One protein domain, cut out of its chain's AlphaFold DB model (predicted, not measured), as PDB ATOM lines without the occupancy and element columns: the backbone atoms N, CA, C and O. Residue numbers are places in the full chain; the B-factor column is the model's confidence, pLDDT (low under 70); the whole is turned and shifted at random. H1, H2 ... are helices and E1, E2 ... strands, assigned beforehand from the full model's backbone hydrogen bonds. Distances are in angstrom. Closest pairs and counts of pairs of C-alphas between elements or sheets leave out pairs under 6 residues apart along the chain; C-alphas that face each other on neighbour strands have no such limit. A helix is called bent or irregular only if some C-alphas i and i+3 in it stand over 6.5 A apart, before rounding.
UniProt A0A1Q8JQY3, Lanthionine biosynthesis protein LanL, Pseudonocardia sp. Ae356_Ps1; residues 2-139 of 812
ATOM      1  N   LEU A   2     147.439 226.275 203.758       92.81
ATOM      2  CA  LEU A   2     146.309 226.894 204.489       92.81
ATOM      3  C   LEU A   2     145.198 227.432 203.571       92.81
ATOM      4  O   LEU A   2     144.049 227.076 203.771       92.81
ATOM      5  N   ARG A   3     145.542 228.162 202.496       94.88
ATOM      6  CA  ARG A   3     144.558 228.598 201.480       94.88
ATOM      7  C   ARG A   3     143.752 227.440 200.878       94.88
ATOM      8  O   ARG A   3     142.547 227.565 200.726       94.88
ATOM      9  N   TYR A   4     144.412 226.318 200.576       95.25
ATOM     10  CA  TYR A   4     143.746 225.112 200.073       95.25
ATOM     11  C   TYR A   4     142.791 224.541 201.126       95.25
ATOM     12  O   TYR A   4     141.647 224.248 200.806       95.25
ATOM     13  N   CYS A   5     143.231 224.443 202.382       94.75
ATOM     14  CA  CYS A   5     142.412 223.920 203.475       94.75
ATOM     15  C   CYS A   5     141.173 224.790 203.716       94.75
ATOM     16  O   CYS A   5     140.074 224.259 203.799       94.75
ATOM     17  N   THR A   6     141.330 226.117 203.743       94.50
ATOM     18  CA  THR A   6     140.212 227.060 203.884       94.50
ATOM     19  C   THR A   6     139.228 226.956 202.721       94.50
ATOM     20  O   THR A   6     138.029 226.881 202.959       94.50
ATOM     21  N   ALA A   7     139.720 226.895 201.478       95.44
ATOM     22  CA  ALA A   7     138.868 226.781 200.292       95.44
ATOM     23  C   ALA A   7     138.044 225.481 200.255       95.44
ATOM     24  O   ALA A   7     136.982 225.456 199.644       95.44
ATOM     25  N   HIS A   8     138.517 224.424 200.918       94.19
ATOM     26  CA  HIS A   8     137.862 223.113 200.958       94.19
ATOM     27  C   HIS A   8     137.234 222.786 202.326       94.19
ATOM     28  O   HIS A   8     136.904 221.631 202.576       94.19
ATOM     29  N   GLY A   9     137.097 223.764 203.231       92.75
ATOM     30  CA  GLY A   9     136.449 223.563 204.536       92.75
ATOM     31  C   GLY A   9     137.171 222.589 205.480       92.75
ATOM     32  O   GLY A   9     136.538 221.993 206.346       92.75
ATOM     33  N   LEU A  10     138.485 222.405 205.325       94.00
ATOM     34  CA  LEU A  10     139.265 221.460 206.127       94.00
ATOM     35  C   LEU A  10     139.689 222.064 207.466       94.00
ATOM     36  O   LEU A  10     140.255 223.160 207.524       94.00
ATOM     37  N   VAL A  11     139.502 221.299 208.543       93.81
ATOM     38  CA  VAL A  11     140.000 221.666 209.871       93.81
ATOM     39  C   VAL A  11     141.506 221.428 209.920       93.81
ATOM     40  O   VAL A  11     142.008 220.385 209.497       93.81
ATOM     41  N   VAL A  12     142.250 222.397 210.454       93.19
ATOM     42  CA  VAL A  12     143.712 222.332 210.536       93.19
ATOM     43  C   VAL A  12     144.221 222.729 211.910       93.19
ATOM     44  O   VAL A  12     143.708 223.643 212.552       93.19
ATOM     45  N   LYS A  13     145.300 222.075 212.333       92.00
ATOM     46  CA  LYS A  13     146.129 222.484 213.470       92.00
ATOM     47  C   LYS A  13     147.563 222.637 212.987       92.00
ATOM     48  O   LYS A  13     148.074 221.753 212.310       92.00
ATOM     49  N   PHE A  14     148.234 223.723 213.352       92.25
ATOM     50  CA  PHE A  14     149.608 223.979 212.918       92.25
ATOM     51  C   PHE A  14     150.423 224.712 213.984       92.25
ATOM     52  O   PHE A  14     149.877 225.337 214.896       92.25
ATOM     53  N   LEU A  15     151.747 224.624 213.869       91.94
ATOM     54  CA  LEU A  15     152.683 225.399 214.678       91.94
ATOM     55  C   LEU A  15     152.749 226.834 214.137       91.94
ATOM     56  O   LEU A  15     153.133 227.055 212.993       91.94
ATOM     57  N   TRP A  16     152.362 227.813 214.956       89.25
ATOM     58  CA  TRP A  16     152.130 229.189 214.499       89.25
ATOM     59  C   TRP A  16     153.402 230.028 214.294       89.25
ATOM     60  O   TRP A  16     153.329 231.102 213.702       89.25
ATOM     61  N   SER A  17     154.570 229.570 214.760       90.69
ATOM     62  CA  SER A  17     155.838 230.298 214.610       90.69
ATOM     63  C   SER A  17     157.005 229.380 214.256       90.69
ATOM     64  O   SER A  17     157.048 228.213 214.650       90.69
ATOM     65  N   ARG A  18     158.011 229.933 213.561       88.50
ATOM     66  CA  ARG A  18     159.260 229.221 213.228       88.50
ATOM     67  C   ARG A  18     159.975 228.688 214.469       88.50
ATOM     68  O   ARG A  18     160.484 227.576 214.447       88.50
ATOM     69  N   ARG A  19     159.948 229.450 215.568       87.69
ATOM     70  CA  ARG A  19     160.526 229.039 216.854       87.69
ATOM     71  C   ARG A  19     159.867 227.770 217.395       87.69
ATOM     72  O   ARG A  19     160.571 226.900 217.890       87.69
ATOM     73  N   LEU A  20     158.542 227.645 217.287       88.50
ATOM     74  CA  LEU A  20     157.841 226.423 217.691       88.50
ATOM     75  C   LEU A  20     158.123 225.257 216.751       88.50
ATOM     76  O   LEU A  20     158.275 224.139 217.226       88.50
ATOM     77  N   VAL A  21     158.226 225.508 215.442       89.25
ATOM     78  CA  VAL A  21     158.636 224.480 214.474       89.25
ATOM     79  C   VAL A  21     160.011 223.933 214.831       89.25
ATOM     80  O   VAL A  21     160.157 222.723 214.953       89.25
ATOM     81  N   HIS A  22     160.994 224.800 215.070       88.25
ATOM     82  CA  HIS A  22     162.332 224.383 215.483       88.25
ATOM     83  C   HIS A  22     162.301 223.638 216.820       88.25
ATOM     84  O   HIS A  22     162.800 222.520 216.900       88.25
ATOM     85  N   ALA A  23     161.626 224.195 217.830       85.81
ATOM     86  CA  ALA A  23     161.508 223.569 219.142       85.81
ATOM     87  C   ALA A  23     160.879 222.174 219.073       85.81
ATOM     88  O   ALA A  23     161.357 221.292 219.764       85.81
ATOM     89  N   MET A  24     159.861 221.960 218.229       88.75
ATOM     90  CA  MET A  24     159.169 220.675 218.035       88.75
ATOM     91  C   MET A  24     159.897 219.704 217.091       88.75
ATOM     92  O   MET A  24     159.420 218.590 216.885       88.75
ATOM     93  N   ASN A  25     161.028 220.112 216.511       88.88
ATOM     94  CA  ASN A  25     161.861 219.294 215.624       88.88
ATOM     95  C   ASN A  25     163.316 219.176 216.114       88.88
ATOM     96  O   ASN A  25     164.164 218.681 215.372       88.88
ATOM     97  N   GLY A  26     163.610 219.615 217.343       88.00
ATOM     98  CA  GLY A  26     164.937 219.501 217.953       88.00
ATOM     99  C   GLY A  26     165.323 218.059 218.313       88.00
ATOM    100  O   GLY A  26     164.478 217.171 218.291       88.00
ATOM    101  N   LYS A  27     166.592 217.804 218.670       84.56
ATOM    102  CA  LYS A  27     167.106 216.450 219.006       84.56
ATOM    103  C   LYS A  27     166.274 215.738 220.091       84.56
ATOM    104  O   LYS A  27     165.847 214.606 219.880       84.56
ATOM    105  N   TYR A  28     165.970 216.411 221.203       81.69
ATOM    106  CA  TYR A  28     165.366 215.797 222.400       81.69
ATOM    107  C   TYR A  28     163.839 215.944 222.520       81.69
ATOM    108  O   TYR A  28     163.293 215.961 223.622       81.69
ATOM    109  N   VAL A  29     163.121 216.062 221.401       83.38
ATOM    110  CA  VAL A  29     161.648 216.077 221.422       83.38
ATOM    111  C   VAL A  29     161.040 214.689 221.280       83.38
ATOM    112  O   VAL A  29     161.680 213.745 220.817       83.38
ATOM    113  N   SER A  30     159.754 214.575 221.624       81.06
ATOM    114  CA  SER A  30     158.982 213.353 221.400       81.06
ATOM    115  C   SER A  30     159.074 212.900 219.940       81.06
ATOM    116  O   SER A  30     158.648 213.607 219.024       81.06
ATOM    117  N   ARG A  31     159.563 211.672 219.736       84.06
ATOM    118  CA  ARG A  31     159.653 211.018 218.419       84.06
ATOM    119  C   ARG A  31     158.306 210.926 217.701       84.06
ATOM    120  O   ARG A  31     158.275 210.990 216.478       84.06
ATOM    121  N   ALA A  32     157.208 210.812 218.452       80.38
ATOM    122  CA  ALA A  32     155.851 210.752 217.908       80.38
ATOM    123  C   ALA A  32     155.344 212.112 217.388       80.38
ATOM    124  O   ALA A  32     154.423 212.164 216.570       80.38
ATOM    125  N   ALA A  33     155.921 213.215 217.878       80.19
ATOM    126  CA  ALA A  33     155.550 214.572 217.485       80.19
ATOM    127  C   ALA A  33     156.518 215.191 216.462       80.19
ATOM    128  O   ALA A  33     156.106 216.060 215.691       80.19
ATOM    129  N   ALA A  34     157.780 214.749 216.445       86.69
ATOM    130  CA  ALA A  34     158.802 215.238 215.526       86.69
ATOM    131  C   ALA A  34     158.371 215.104 214.053       86.69
ATOM    132  O   ALA A  34     157.782 214.102 213.645       86.69
ATOM    133  N   GLY A  35     158.679 216.119 213.250       87.00
ATOM    134  CA  GLY A  35     158.354 216.210 211.825       87.00
ATOM    135  C   GLY A  35     156.986 216.819 211.508       87.00
ATOM    136  O   GLY A  35     156.732 217.180 210.361       87.00
ATOM    137  N   LYS A  36     156.104 216.999 212.502       89.81
ATOM    138  CA  LYS A  36     154.732 217.496 212.290       89.81
ATOM    139  C   LYS A  36     154.653 219.018 212.435       89.81
ATOM    140  O   LYS A  36     154.635 219.549 213.542       89.81
ATOM    141  N   VAL A  37     154.555 219.727 211.308       91.31
ATOM    142  CA  VAL A  37     154.344 221.192 211.281       91.31
ATOM    143  C   VAL A  37     152.859 221.555 211.232       91.31
ATOM    144  O   VAL A  37     152.417 222.484 211.911       91.31
ATOM    145  N   LEU A  38     152.095 220.825 210.420       92.44
ATOM    146  CA  LEU A  38     150.681 221.058 210.153       92.44
ATOM    147  C   LEU A  38     149.969 219.706 210.050       92.44
ATOM    148  O   LEU A  38     150.458 218.793 209.394       92.44
ATOM    149  N   THR A  39     148.817 219.593 210.700       92.88
ATOM    150  CA  THR A  39     147.922 218.434 210.648       92.88
ATOM    151  C   THR A  39     146.583 218.880 210.073       92.88
ATOM    152  O   THR A  39     146.010 219.865 210.547       92.88
ATOM    153  N   VAL A  40     146.111 218.165 209.053       94.12
ATOM    154  CA  VAL A  40     144.815 218.377 208.395       94.12
ATOM    155  C   VAL A  40     143.870 217.261 208.826       94.12
ATOM    156  O   VAL A  40     144.276 216.104 208.855       94.12
ATOM    157  N   TYR A  41     142.630 217.611 209.148       92.19
ATOM    158  CA  TYR A  41     141.589 216.675 209.564       92.19
ATOM    159  C   TYR A  41     140.494 216.647 208.486       92.19
ATOM    160  O   TYR A  41     139.664 217.561 208.451       92.19
ATOM    161  N   PRO A  42     140.514 215.666 207.561       89.12
ATOM    162  CA  PRO A  42     139.477 215.532 206.542       89.12
ATOM    163  C   PRO A  42     138.156 215.053 207.168       89.12
ATOM    164  O   PRO A  42     138.192 214.242 208.090       89.12
ATOM    165  N   PRO A  43     136.989 215.519 206.689       85.06
ATOM    166  CA  PRO A  43     135.694 215.172 207.281       85.06
ATOM    167  C   PRO A  43     135.299 213.703 207.063       85.06
ATOM    168  O   PRO A  43     134.529 213.162 207.853       85.06
ATOM    169  N   SER A  44     135.824 213.058 206.017       84.31
ATOM    170  CA  SER A  44     135.554 211.661 205.679       84.31
ATOM    171  C   SER A  44     136.796 210.967 205.106       84.31
ATOM    172  O   SER A  44     137.733 211.624 204.637       84.31
ATOM    173  N   ALA A  45     136.798 209.630 205.135       82.31
ATOM    174  CA  ALA A  45     137.811 208.824 204.453       82.31
ATOM    175  C   ALA A  45     137.656 208.870 202.921       82.31
ATOM    176  O   ALA A  45     138.656 208.769 202.215       82.31
ATOM    177  N   ASP A  46     136.438 209.089 202.419       84.81
ATOM    178  CA  ASP A  46     136.135 209.145 200.982       84.81
ATOM    179  C   ASP A  46     136.786 210.364 200.311       84.81
ATOM    180  O   ASP A  46     137.197 210.323 199.154       84.81
ATOM    181  N   ASP A  47     136.958 211.452 201.062       88.00
ATOM    182  CA  ASP A  47     137.606 212.672 200.583       88.00
ATOM    183  C   ASP A  47     139.144 212.626 200.662       88.00
ATOM    184  O   ASP A  47     139.822 213.567 200.223       88.00
ATOM    185  N   LEU A  48     139.713 211.559 201.238       89.88
ATOM    186  CA  LEU A  48     141.141 211.463 201.541       89.88
ATOM    187  C   LEU A  48     141.999 211.582 200.278       89.88
ATOM    188  O   LEU A  48     142.928 212.384 200.256       89.88
ATOM    189  N   GLU A  49     141.674 210.838 199.219       91.56
ATOM    190  CA  GLU A  49     142.439 210.835 197.965       91.56
ATOM    191  C   GLU A  49     142.475 212.217 197.304       91.56
ATOM    192  O   GLU A  49     143.543 212.711 196.927       91.56
ATOM    193  N   ARG A  50     141.315 212.882 197.220       93.38
ATOM    194  CA  ARG A  50     141.193 214.227 196.643       93.38
ATOM    195  C   ARG A  50     142.080 215.221 197.386       93.38
ATOM    196  O   ARG A  50     142.777 216.024 196.760       93.38
ATOM    197  N   HIS A  51     142.056 215.179 198.717       94.38
ATOM    198  CA  HIS A  51     142.828 216.105 199.540       94.38
ATOM    199  C   HIS A  51     144.315 215.770 199.584       94.38
ATOM    200  O   HIS A  51     145.127 216.694 199.558       94.38
ATOM    201  N   LEU A  52     144.690 214.490 199.584       93.56
ATOM    202  CA  LEU A  52     146.086 214.080 199.458       93.56
ATOM    203  C   LEU A  52     146.679 214.542 198.133       93.56
ATOM    204  O   LEU A  52     147.693 215.228 198.144       93.56
ATOM    205  N   THR A  53     146.006 214.264 197.017       93.81
ATOM    206  CA  THR A  53     146.451 214.669 195.677       93.81
ATOM    207  C   THR A  53     146.547 216.190 195.550       93.81
ATOM    208  O   THR A  53     147.556 216.725 195.091       93.81
ATOM    209  N   GLY A  54     145.528 216.920 196.020       95.31
ATOM    210  CA  GLY A  54     145.519 218.382 195.966       95.31
ATOM    211  C   GLY A  54     146.581 219.042 196.851       95.31
ATOM    212  O   GLY A  54     147.131 220.080 196.483       95.31
ATOM    213  N   LEU A  55     146.896 218.457 198.011       94.88
ATOM    214  CA  LEU A  55     147.977 218.938 198.874       94.88
ATOM    215  C   LEU A  55     149.355 218.551 198.328       94.88
ATOM    216  O   LEU A  55     150.263 219.382 198.380       94.88
ATOM    217  N   ASP A  56     149.507 217.346 197.781       94.62
ATOM    218  CA  ASP A  56     150.744 216.866 197.155       94.62
ATOM    219  C   ASP A  56     151.140 217.746 195.964       94.62
ATOM    220  O   ASP A  56     152.279 218.188 195.885       94.62
ATOM    221  N   ALA A  57     150.188 218.189 195.140       95.06
ATOM    222  CA  ALA A  57     150.460 219.157 194.073       95.06
ATOM    223  C   ALA A  57     151.065 220.495 194.569       95.06
ATOM    224  O   ALA A  57     151.687 221.224 193.798       95.06
ATOM    225  N   LEU A  58     150.893 220.851 195.852       94.25
ATOM    226  CA  LEU A  58     151.414 222.096 196.432       94.25
ATOM    227  C   LEU A  58     152.775 221.939 197.120       94.25
ATOM    228  O   LEU A  58     153.527 222.916 197.209       94.25
ATOM    229  N   VAL A  59     153.049 220.771 197.710       92.19
ATOM    230  CA  VAL A  59     154.228 220.558 198.575       92.19
ATOM    231  C   VAL A  59     155.018 219.289 198.278       92.19
ATOM    232  O   VAL A  59     156.082 219.116 198.869       92.19
ATOM    233  N   GLY A  60     154.517 218.437 197.390       91.81
ATOM    234  CA  GLY A  60     155.109 217.168 196.992       91.81
ATOM    235  C   GLY A  60     156.549 217.329 196.519       91.81
ATOM    236  O   GLY A  60     156.910 218.328 195.890       91.81
ATOM    237  N   GLY A  61     157.395 216.369 196.884       87.88
ATOM    238  CA  GLY A  61     158.815 216.333 196.530       87.88
ATOM    239  C   GLY A  61     159.702 217.313 197.304       87.88
ATOM    240  O   GLY A  61     160.913 217.337 197.092       87.88
ATOM    241  N   ARG A  62     159.148 218.124 198.216       91.31
ATOM    242  CA  ARG A  62     159.965 218.979 199.088       91.31
ATOM    243  C   ARG A  62     160.667 218.144 200.165       91.31
ATOM    244  O   ARG A  62     160.042 217.245 200.727       91.31
ATOM    245  N   PRO A  63     161.916 218.486 200.531       88.12
ATOM    246  CA  PRO A  63     162.624 217.797 201.602       88.12
ATOM    247  C   PRO A  63     161.903 217.979 202.940       88.12
ATOM    248  O   PRO A  63     161.408 219.063 203.266       88.12
ATOM    249  N   GLY A  64     161.861 216.913 203.733       88.25
ATOM    250  CA  GLY A  64     161.277 216.928 205.066       88.25
ATOM    251  C   GLY A  64     161.514 215.614 205.807       88.25
ATOM    252  O   GLY A  64     161.747 214.582 205.175       88.25
ATOM    253  N   PRO A  65     161.471 215.632 207.147       89.62
ATOM    254  CA  PRO A  65     161.704 214.431 207.934       89.62
ATOM    255  C   PRO A  65     160.592 213.407 207.699       89.62
ATOM    256  O   PRO A  65     159.413 213.753 207.612       89.62
ATOM    257  N   HIS A  66     160.946 212.122 207.667       88.75
ATOM    258  CA  HIS A  66     159.947 211.060 207.758       88.75
ATOM    259  C   HIS A  66     159.215 211.135 209.103       88.75
ATOM    260  O   HIS A  66     159.859 211.214 210.147       88.75
ATOM    261  N   VAL A  67     157.888 211.061 209.111       90.25
ATOM    262  CA  VAL A  67     157.098 211.022 210.346       90.25
ATOM    263  C   VAL A  67     156.896 209.568 210.772       90.25
ATOM    264  O   VAL A  67     156.160 208.831 210.125       90.25
ATOM    265  N   LEU A  68     157.528 209.156 211.876       87.81
ATOM    266  CA  LEU A  68     157.643 207.736 212.260       87.81
ATOM    267  C   LEU A  68     156.302 207.020 212.466       87.81
ATOM    268  O   LEU A  68     156.206 205.824 212.203       87.81
ATOM    269  N   THR A  69     155.291 207.729 212.967       86.88
ATOM    270  CA  THR A  69     153.966 207.164 213.281       86.88
ATOM    271  C   THR A  69     153.007 207.163 212.091       86.88
ATOM    272  O   THR A  69     151.860 206.751 212.231       86.88
ATOM    273  N   ASP A  70     153.428 207.706 210.948       90.75
ATOM    274  CA  ASP A  70     152.548 207.997 209.824       90.75
ATOM    275  C   ASP A  70     153.048 207.251 208.566       90.75
ATOM    276  O   ASP A  70     154.199 206.807 208.466       90.75
ATOM    277  N   LEU A  71     152.159 207.068 207.593       90.88
ATOM    278  CA  LEU A  71     152.442 206.522 206.270       90.88
ATOM    279  C   LEU A  71     152.755 207.677 205.314       90.88
ATOM    280  O   LEU A  71     151.904 208.543 205.113       90.88
ATOM    281  N   ARG A  72     153.959 207.717 204.731       90.75
ATOM    282  CA  ARG A  72     154.328 208.774 203.774       90.75
ATOM    283  C   ARG A  72     153.502 208.633 202.499       90.75
ATOM    284  O   ARG A  72     153.515 207.571 201.896       90.75
ATOM    285  N   TRP A  73     152.864 209.716 202.068       90.69
ATOM    286  CA  TRP A  73     152.191 209.798 200.777       90.69
ATOM    287  C   TRP A  73     153.179 210.241 199.693       90.69
ATOM    288  O   TRP A  73     153.817 211.287 199.846       90.69
ATOM    289  N   SER A  74     153.293 209.470 198.605       88.75
ATOM    290  CA  SER A  74     154.151 209.797 197.454       88.75
ATOM    291  C   SER A  74     155.600 210.133 197.882       88.75
ATOM    292  O   SER A  74     156.171 209.478 198.762       88.75
ATOM    293  N   ALA A  75     156.208 211.166 197.292       86.62
ATOM    294  CA  ALA A  75     157.545 211.665 197.623       86.62
ATOM    295  C   ALA A  75     157.612 212.471 198.941       86.62
ATOM    296  O   ALA A  75     158.687 212.917 199.337       86.62
ATOM    297  N   GLY A  76     156.495 212.645 199.657       87.88
ATOM    298  CA  GLY A  76     156.431 213.474 200.861       87.88
ATOM    299  C   GLY A  76     156.496 214.984 200.565       87.88
ATOM    300  O   GLY A  76     156.488 215.392 199.407       87.88
ATOM    301  N   PRO A  77     156.509 215.847 201.602       91.19
ATOM    302  CA  PRO A  77     156.549 215.530 203.031       91.19
ATOM    303  C   PRO A  77     155.161 215.217 203.624       91.19
ATOM    304  O   PRO A  77     154.992 215.190 204.843       91.19
ATOM    305  N   LEU A  78     154.145 214.998 202.783       93.00
ATOM    306  CA  LEU A  78     152.805 214.619 203.218       93.00
ATOM    307  C   LEU A  78     152.797 213.194 203.793       93.00
ATOM    308  O   LEU A  78     153.451 212.291 203.275       93.00
ATOM    309  N   SER A  79     152.086 212.989 204.901       92.44
ATOM    310  CA  SER A  79     151.920 211.677 205.534       92.44
ATOM    311  C   SER A  79     150.518 211.540 206.129       92.44
ATOM    312  O   SER A  79     149.906 212.540 206.504       92.44
ATOM    313  N   VAL A  80     150.020 210.307 206.209       92.38
ATOM    314  CA  VAL A  80     148.699 209.957 206.744       92.38
ATOM    315  C   VAL A  80     148.831 209.044 207.946       92.38
ATOM    316  O   VAL A  80     149.610 208.096 207.958       92.38
ATOM    317  N   ARG A  81     148.001 209.301 208.948       90.38
ATOM    318  CA  ARG A  81     147.832 208.452 210.117       90.38
ATOM    319  C   ARG A  81     146.348 208.357 210.442       90.38
ATOM    320  O   ARG A  81     145.627 209.346 210.331       90.38
ATOM    321  N   TRP A  82     145.930 207.197 210.932       88.88
ATOM    322  CA  TRP A  82     144.660 207.055 211.632       88.88
ATOM    323  C   TRP A  82     144.830 207.422 213.119       88.88
ATOM    324  O   TRP A  82     145.822 207.051 213.747       88.88
ATOM    325  N   GLY A  83     143.912 208.200 213.695       88.44
ATOM    326  CA  GLY A  83     143.997 208.599 215.104       88.44
ATOM    327  C   GLY A  83     142.914 209.587 215.527       88.44
ATOM    328  O   GLY A  83     142.030 209.933 214.747       88.44
ATOM    329  N   GLY A  84     142.986 210.050 216.777       86.12
ATOM    330  CA  GLY A  84     141.972 210.931 217.362       86.12
ATOM    331  C   GLY A  84     141.955 212.347 216.771       86.12
ATOM    332  O   GLY A  84     142.975 213.036 216.745       86.12
ATOM    333  N   PHE A  85     140.771 212.806 216.354       86.44
ATOM    334  CA  PHE A  85     140.530 214.169 215.852       86.44
ATOM    335  C   PHE A  85     140.305 215.159 217.000       86.44
ATOM    336  O   PHE A  85     140.799 216.288 216.989       86.44
ATOM    337  N   HIS A  86     139.587 214.707 218.029       83.19
ATOM    338  CA  HIS A  86     139.347 215.443 219.263       83.19
ATOM    339  C   HIS A  86     140.223 214.886 220.380       83.19
ATOM    340  O   HIS A  86     140.489 213.686 220.440       83.19
ATOM    341  N   ARG A  87     140.660 215.757 221.295       82.75
ATOM    342  CA  ARG A  87     141.352 215.318 222.512       82.75
ATOM    343  C   ARG A  87     140.357 214.589 223.408       82.75
ATOM    344  O   ARG A  87     139.561 215.228 224.086       82.75
ATOM    345  N   MET A  88     140.442 213.269 223.407       85.81
ATOM    346  CA  MET A  88     139.783 212.384 224.361       85.81
ATOM    347  C   MET A  88     140.859 211.741 225.232       85.81
ATOM    348  O   MET A  88     142.012 211.644 224.809       85.81
ATOM    349  N   TRP A  89     140.490 211.342 226.442       81.25
ATOM    350  CA  TRP A  89     141.396 210.698 227.385       81.25
ATOM    351  C   TRP A  89     140.745 209.433 227.923       81.25
ATOM    352  O   TRP A  89     139.540 209.427 228.162       81.25
ATOM    353  N   CYS A  90     141.547 208.400 228.125       80.19
ATOM    354  CA  CYS A  90     141.191 207.212 228.887       80.19
ATOM    355  C   CYS A  90     142.363 206.864 229.806       80.19
ATOM    356  O   CYS A  90     143.429 207.483 229.716       80.19
ATOM    357  N   SER A  91     142.159 205.894 230.684       70.81
ATOM    358  CA  SER A  91     143.264 205.233 231.368       70.81
ATOM    359  C   SER A  91     143.768 204.094 230.483       70.81
ATOM    360  O   SER A  91     142.960 203.444 229.818       70.81
ATOM    361  N   ASP A  92     145.077 203.889 230.411       70.38
ATOM    362  CA  ASP A  92     145.633 202.657 229.844       70.38
ATOM    363  C   ASP A  92     145.645 201.524 230.887       70.38
ATOM    364  O   ASP A  92     145.217 201.707 232.028       70.38
ATOM    365  N   ASP A  93     146.157 200.351 230.503       61.34
ATOM    366  CA  ASP A  93     146.282 199.184 231.388       61.34
ATOM    367  C   ASP A  93     147.165 199.453 232.624       61.34
ATOM    368  O   ASP A  93     147.136 198.690 233.588       61.34
ATOM    369  N   ALA A  94     147.969 200.525 232.612       54.53
ATOM    370  CA  ALA A  94     148.784 200.965 233.742       54.53
ATOM    371  C   ALA A  94     148.074 202.019 234.617       54.53
ATOM    372  O   ALA A  94     148.643 202.483 235.607       54.53
ATOM    373  N   GLY A  95     146.838 202.395 234.275       54.38
ATOM    374  CA  GLY A  95     146.085 203.456 234.936       54.38
ATOM    375  C   GLY A  95     146.532 204.865 234.538       54.38
ATOM    376  O   GLY A  95     146.042 205.838 235.115       54.38
ATOM    377  N   ASP A  96     147.440 205.003 233.567       58.94
ATOM    378  CA  ASP A  96     147.931 206.297 233.116       58.94
ATOM    379  C   ASP A  96     146.909 206.965 232.198       58.94
ATOM    380  O   ASP A  96     146.352 206.368 231.277       58.94
ATOM    381  N   ARG A  97     146.700 208.266 232.411       67.94
ATOM    382  CA  ARG A  97     145.845 209.077 231.544       67.94
ATOM    383  C   ARG A  97     146.521 209.266 230.183       67.94
ATOM    384  O   ARG A  97     147.440 210.077 230.039       67.94
ATOM    385  N   VAL A  98     146.017 208.580 229.164       80.00
ATOM    386  CA  VAL A  98     146.525 208.619 227.786       80.00
ATOM    387  C   VAL A  98     145.493 209.191 226.822       80.00
ATOM    388  O   VAL A  98     144.292 209.207 227.095       80.00
ATOM    389  N   LEU A  99     145.959 209.719 225.687       85.56
ATOM    390  CA  LEU A  99     145.051 210.158 224.628       85.56
ATOM    391  C   LEU A  99     144.290 208.951 224.091       85.56
ATOM    392  O   LEU A  99     144.881 207.888 223.927       85.56
ATOM    393  N   ALA A 100     143.007 209.138 223.801       90.25
ATOM    394  CA  ALA A 100     142.111 208.063 223.409       90.25
ATOM    395  C   ALA A 100     141.497 208.277 222.023       90.25
ATOM    396  O   ALA A 100     141.325 209.407 221.553       90.25
ATOM    397  N   VAL A 101     141.108 207.165 221.409       91.94
ATOM    398  CA  VAL A 101     140.199 207.082 220.265       91.94
ATOM    399  C   VAL A 101     138.925 206.361 220.687       91.94
ATOM    400  O   VAL A 101     138.921 205.594 221.646       91.94
ATOM    401  N   ARG A 102     137.829 206.619 219.973       91.50
ATOM    402  CA  ARG A 102     136.544 205.969 220.231       91.50
ATOM    403  C   ARG A 102     136.371 204.769 219.303       91.50
ATOM    404  O   ARG A 102     136.498 204.921 218.087       91.50
ATOM    405  N   ARG A 103     136.080 203.605 219.875       91.00
ATOM    406  CA  ARG A 103     135.688 202.393 219.147       91.00
ATOM    407  C   ARG A 103     134.256 202.513 218.597       91.00
ATOM    408  O   ARG A 103     133.492 203.352 219.078       91.00
ATOM    409  N   PRO A 104     133.858 201.687 217.610       90.25
ATOM    410  CA  PRO A 104     132.492 201.700 217.074       90.25
ATOM    411  C   PRO A 104     131.390 201.434 218.116       90.25
ATOM    412  O   PRO A 104     130.283 201.939 217.967       90.25
ATOM    413  N   ASP A 105     131.699 200.689 219.179       91.38
ATOM    414  CA  ASP A 105     130.812 200.418 220.325       91.38
ATOM    415  C   ASP A 105     130.707 201.592 221.323       91.38
ATOM    416  O   ASP A 105     129.913 201.549 222.260       91.38
ATOM    417  N   GLY A 106     131.477 202.664 221.112       90.00
ATOM    418  CA  GLY A 106     131.491 203.860 221.948       90.00
ATOM    419  C   GLY A 106     132.581 203.884 223.021       90.00
ATOM    420  O   GLY A 106     132.800 204.959 223.593       90.00
ATOM    421  N   GLU A 107     133.293 202.779 223.256       91.06
ATOM    422  CA  GLU A 107     134.366 202.676 224.252       91.06
ATOM    423  C   GLU A 107     135.568 203.567 223.883       91.06
ATOM    424  O   GLU A 107     135.919 203.721 222.709       91.06
ATOM    425  N   LEU A 108     136.205 204.180 224.887       90.44
ATOM    426  CA  LEU A 108     137.449 204.931 224.706       90.44
ATOM    427  C   LEU A 108     138.642 204.015 224.963       90.44
ATOM    428  O   LEU A 108     138.793 203.503 226.066       90.44
ATOM    429  N   VAL A 109     139.511 203.878 223.967       90.12
ATOM    430  CA  VAL A 109     140.738 203.076 224.056       90.12
ATOM    431  C   VAL A 109     141.969 203.919 223.728       90.12
ATOM    432  O   VAL A 109     141.835 204.917 223.008       90.12
ATOM    433  N   PRO A 110     143.168 203.546 224.209       89.69
ATOM    434  CA  PRO A 110     144.393 204.293 223.941       89.69
ATOM    435  C   PRO A 110     144.643 204.548 222.442       89.69
ATOM    436  O   PRO A 110     144.579 203.646 221.608       89.69
ATOM    437  N   ASP A 111     144.959 205.797 222.095       88.38
ATOM    438  CA  ASP A 111     145.389 206.217 220.758       88.38
ATOM    439  C   ASP A 111     146.849 205.808 220.543       88.38
ATOM    440  O   ASP A 111     147.769 206.533 220.934       88.38
ATOM    441  N   ASP A 112     147.072 204.648 219.924       82.38
ATOM    442  CA  ASP A 112     148.414 204.115 219.695       82.38
ATOM    443  C   ASP A 112     149.287 205.097 218.884       82.38
ATOM    444  O   ASP A 112     148.923 205.599 217.814       82.38
ATOM    445  N   ARG A 113     150.457 205.437 219.432       81.94
ATOM    446  CA  ARG A 113     151.437 206.347 218.811       81.94
ATOM    447  C   ARG A 113     152.826 205.734 218.720       81.94
ATOM    448  O   ARG A 113     153.808 206.479 218.638       81.94
ATOM    449  N   ARG A 114     152.922 204.407 218.770       82.44
ATOM    450  CA  ARG A 114     154.191 203.705 218.574       82.44
ATOM    451  C   ARG A 114     154.765 204.024 217.183       82.44
ATOM    452  O   ARG A 114     153.998 204.240 216.245       82.44
ATOM    453  N   PRO A 115     156.101 204.107 217.031       79.88
ATOM    454  CA  PRO A 115     156.730 204.207 215.717       79.88
ATOM    455  C   PRO A 115     156.261 203.065 214.810       79.88
ATOM    456  O   PRO A 115     156.289 201.908 215.219       79.88
ATOM    457  N   GLY A 116     155.838 203.391 213.592       81.44
ATOM    458  CA  GLY A 116     155.117 202.470 212.721       81.44
ATOM    459  C   GLY A 116     153.788 203.061 212.257       81.44
ATOM    460  O   GLY A 116     153.142 203.804 212.990       81.44
ATOM    461  N   PHE A 117     153.379 202.730 211.033       85.44
ATOM    462  CA  PHE A 117     151.991 202.921 210.624       85.44
ATOM    463  C   PHE A 117     151.203 201.690 211.065       85.44
ATOM    464  O   PHE A 117     151.566 200.571 210.704       85.44
ATOM    465  N   ALA A 118     150.145 201.909 211.836       84.56
ATOM    466  CA  ALA A 118     149.239 200.867 212.281       84.56
ATOM    467  C   ALA A 118     147.798 201.344 212.105       84.56
ATOM    468  O   ALA A 118     147.482 202.513 212.343       84.56
ATOM    469  N   LEU A 119     146.935 200.422 211.694       87.25
ATOM    470  CA  LEU A 119     145.491 200.606 211.713       87.25
ATOM    471  C   LEU A 119     144.914 199.735 212.828       87.25
ATOM    472  O   LEU A 119     145.359 198.596 212.989       87.25
ATOM    473  N   PRO A 120     143.943 200.241 213.603       87.62
ATOM    474  CA  PRO A 120     143.229 199.394 214.541       87.62
ATOM    475  C   PRO A 120     142.518 198.237 213.828       87.62
ATOM    476  O   PRO A 120     142.076 198.415 212.691       87.62
ATOM    477  N   PRO A 121     142.301 197.093 214.505       88.12
ATOM    478  CA  PRO A 121     141.651 195.923 213.906       88.12
ATOM    479  C   PRO A 121     140.253 196.190 213.326       88.12
ATOM    480  O   PRO A 121     139.809 195.477 212.434       88.12
ATOM    481  N   TRP A 122     139.555 197.215 213.825       90.25
ATOM    482  CA  TRP A 122     138.210 197.603 213.381       90.25
ATOM    483  C   TRP A 122     138.201 198.631 212.236       90.25
ATOM    484  O   TRP A 122     137.143 199.163 211.907       90.25
ATOM    485  N   VAL A 123     139.360 198.966 211.660       88.62
ATOM    486  CA  VAL A 123     139.489 199.976 210.601       88.62
ATOM    487  C   VAL A 123     140.012 199.336 209.324       88.62
ATOM    488  O   VAL A 123     141.117 198.800 209.287       88.62
ATOM    489  N   THR A 124     139.250 199.466 208.242       87.69
ATOM    490  CA  THR A 124     139.701 199.091 206.897       87.69
ATOM    491  C   THR A 124     140.503 200.235 206.273       87.69
ATOM    492  O   THR A 124     140.078 201.392 206.304       87.69
ATOM    493  N   ALA A 125     141.670 199.925 205.703       85.31
ATOM    494  CA  ALA A 125     142.487 200.908 204.995       85.31
ATOM    495  C   ALA A 125     141.762 201.416 203.731       85.31
ATOM    496  O   ALA A 125     141.286 200.589 202.950       85.31
ATOM    497  N   PRO A 126     141.722 202.737 203.470       87.38
ATOM    498  CA  PRO A 126     141.285 203.263 202.178       87.38
ATOM    499  C   PRO A 126     142.122 202.673 201.033       87.38
ATOM    500  O   PRO A 126     143.351 202.637 201.128       87.38
ATOM    501  N   SER A 127     141.473 202.246 199.946       87.25
ATOM    502  CA  SER A 127     142.121 201.564 198.807       87.25
ATOM    503  C   SER A 127     143.271 202.369 198.198       87.25
ATOM    504  O   SER A 127     144.296 201.796 197.833       87.25
ATOM    505  N   VAL A 128     143.148 203.699 198.183       88.19
ATOM    506  CA  VAL A 128     144.184 204.637 197.726       88.19
ATOM    507  C   VAL A 128     145.530 204.467 198.456       88.19
ATOM    508  O   VAL A 128     146.580 204.781 197.903       88.19
ATOM    509  N   LEU A 129     145.536 203.944 199.689       89.00
ATOM    510  CA  LEU A 129     146.755 203.737 200.478       89.00
ATOM    511  C   LEU A 129     147.391 202.352 200.278       89.00
ATOM    512  O   LEU A 129     148.505 202.141 200.755       89.00
ATOM    513  N   ALA A 130     146.724 201.411 199.598       85.31
ATOM    514  CA  ALA A 130     147.159 200.012 199.525       85.31
ATOM    515  C   ALA A 130     148.576 199.859 198.946       85.31
ATOM    516  O   ALA A 130     149.433 199.244 199.581       85.31
ATOM    517  N   GLY A 131     148.862 200.507 197.810       82.50
ATOM    518  CA  GLY A 131     150.199 200.467 197.201       82.50
ATOM    519  C   GLY A 131     151.281 201.071 198.102       82.50
ATOM    520  O   GLY A 131     152.376 200.532 198.226       82.50
ATOM    521  N   THR A 132     150.958 202.146 198.828       83.31
ATOM    522  CA  THR A 132     151.887 202.776 199.778       83.31
ATOM    523  C   THR A 132     152.175 201.882 200.992       83.31
ATOM    524  O   THR A 132     153.297 201.875 201.504       83.31
ATOM    525  N   ILE A 133     151.181 201.121 201.462       83.62
ATOM    526  CA  ILE A 133     151.338 200.148 202.553       83.62
ATOM    527  C   ILE A 133     152.245 198.992 202.109       83.62
ATOM    528  O   ILE A 133     153.179 198.645 202.835       83.62
ATOM    529  N   GLU A 134     152.029 198.440 200.913       79.88
ATOM    530  CA  GLU A 134     152.880 197.376 200.360       79.88
ATOM    531  C   GLU A 134     154.326 197.829 200.141       79.88
ATOM    532  O   GLU A 134     155.263 197.126 200.527       79.88
ATOM    533  N   ASP A 135     154.525 199.011 199.555       75.44
ATOM    534  CA  ASP A 135     155.859 199.562 199.314       75.44
ATOM    535  C   ASP A 135     156.626 199.775 200.622       75.44
ATOM    536  O   ASP A 135     157.836 199.562 200.673       75.44
ATOM    537  N   ARG A 136     155.937 200.161 201.705       74.25
ATOM    538  CA  ARG A 136     156.546 200.267 203.037       74.25
ATOM    539  C   ARG A 136     157.031 198.912 203.546       74.25
ATOM    540  O   ARG A 136     158.139 198.846 204.071       74.25
ATOM    541  N   GLY A 137     156.229 197.857 203.392       64.88
ATOM    542  CA  GLY A 137     156.587 196.501 203.825       64.88
ATOM    543  C   GLY A 137     157.844 195.954 203.141       64.88
ATOM    544  O   GLY A 137     158.555 195.143 203.727       64.88
ATOM    545  N   ARG A 138     158.160 196.445 201.934       66.06
ATOM    546  CA  ARG A 138     159.343 196.052 201.150       66.06
ATOM    547  C   ARG A 138     160.620 196.844 201.475       66.06
ATOM    548  O   ARG A 138     161.698 196.423 201.075       66.06
ATOM    549  N   ARG A 139     160.543 197.968 202.201       67.56
ATOM    550  CA  ARG A 139     161.676 198.891 202.473       67.56
ATOM    551  C   ARG A 139     162.581 198.462 203.643       67.56
ATOM    552  O   ARG A 139     163.047 199.306 204.407       67.56
TER     553      ARG A 139
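This is residues 2 to 139 of the 812 residues of the protein "Lanthionine biosynthesis protein LanL" of Pseudonocardia sp. Ae356_Ps1 (UniProt A0A1Q8JQY3). A small three-strand sheet, E3, E4 and E5, makes one end of a loop-rich body, and H1 and H3 lie toward the other end. Between them, the short two-strand ribbon E1 E2 and part of the long unnamed stretch 60 to 87 lie near the middle, with H2 and H4 on different sides. The printed part has 138 residues with four named helices and five named strands, in the order H1 E1 H2 E2 H3 E3 E4 E5 H4; both sheets are antiparallel, and the class is mixed, with under half of the residues in named elements. The whole is compact and rounded, with a radius of gyration of the C-alphas of 15.6 A and spans of 42 by 37 by 36 A.

The largest sheet is a meander, each strand the antiparallel neighbour of the one before: E3, residues 88 to 91, E4, residues 97 to 102, and E5, residues 108 to 110. E3 and E4 form a hairpin, with N 98 and O 90 at 2.9 A, within hydrogen-bond range. E4 and E5 form a second hairpin, with N 101 and O 109 at 2.9 A. The pairing is staggered: E4 pairs with E3 over residues 97 to 100 and with E5 over 100 to 102. E1, residues 11 to 14, and E2, residues 38 to 41, are antiparallel neighbours at 162 degrees, with N 39 and O 13 at 2.8 A; both are apart from E3, E4 and E5. The closest C-alphas of E1 and H1, residues 2 to 7, are those of Val 11 and Cys 5, 7.2 A apart. H1 and H3, residues 48 to 59, are close but not clearly touching, at a steep tilt of 44 degrees, opposite ways; their closest C-alphas, those of Tyr 4 and Leu 55, are 7.6 A apart. H3 and H4, residues 127 to 138, are close but not clearly touching, with the C-alphas of Glu 49 and Val 128 closest at 6.4 A. H2, residues 18 to 23, is apart from H1, H3 and H4. Every O i to N i+4 pair is within hydrogen-bond range in H1 and H2, against 7 of 8 in H3 and 6 of 8 in H4.

E4 is 15.0 A long, from C-alpha 97 at (145.845, 209.077, 231.544) to C-alpha 102. H3 measures 16.2 A and H4 18.2 A; H4 is irregular, with C-alphas 128 and 131 7.3 A apart. H1 begins at C-alpha 2 (146.309, 226.894, 204.489), and H4 ends at C-alpha 138 (159.343, 196.052, 201.150).

The two C-alphas farthest apart, those of Ala 57 and Gly 95, are 44.0 A apart. The printed part has no cut. The links H2 to E2, H3 to E3 and E5 to H4 are long. Mean pLDDT of the printed part is 86.7, and residues 93 to 97 and 137 to 139 are under 70.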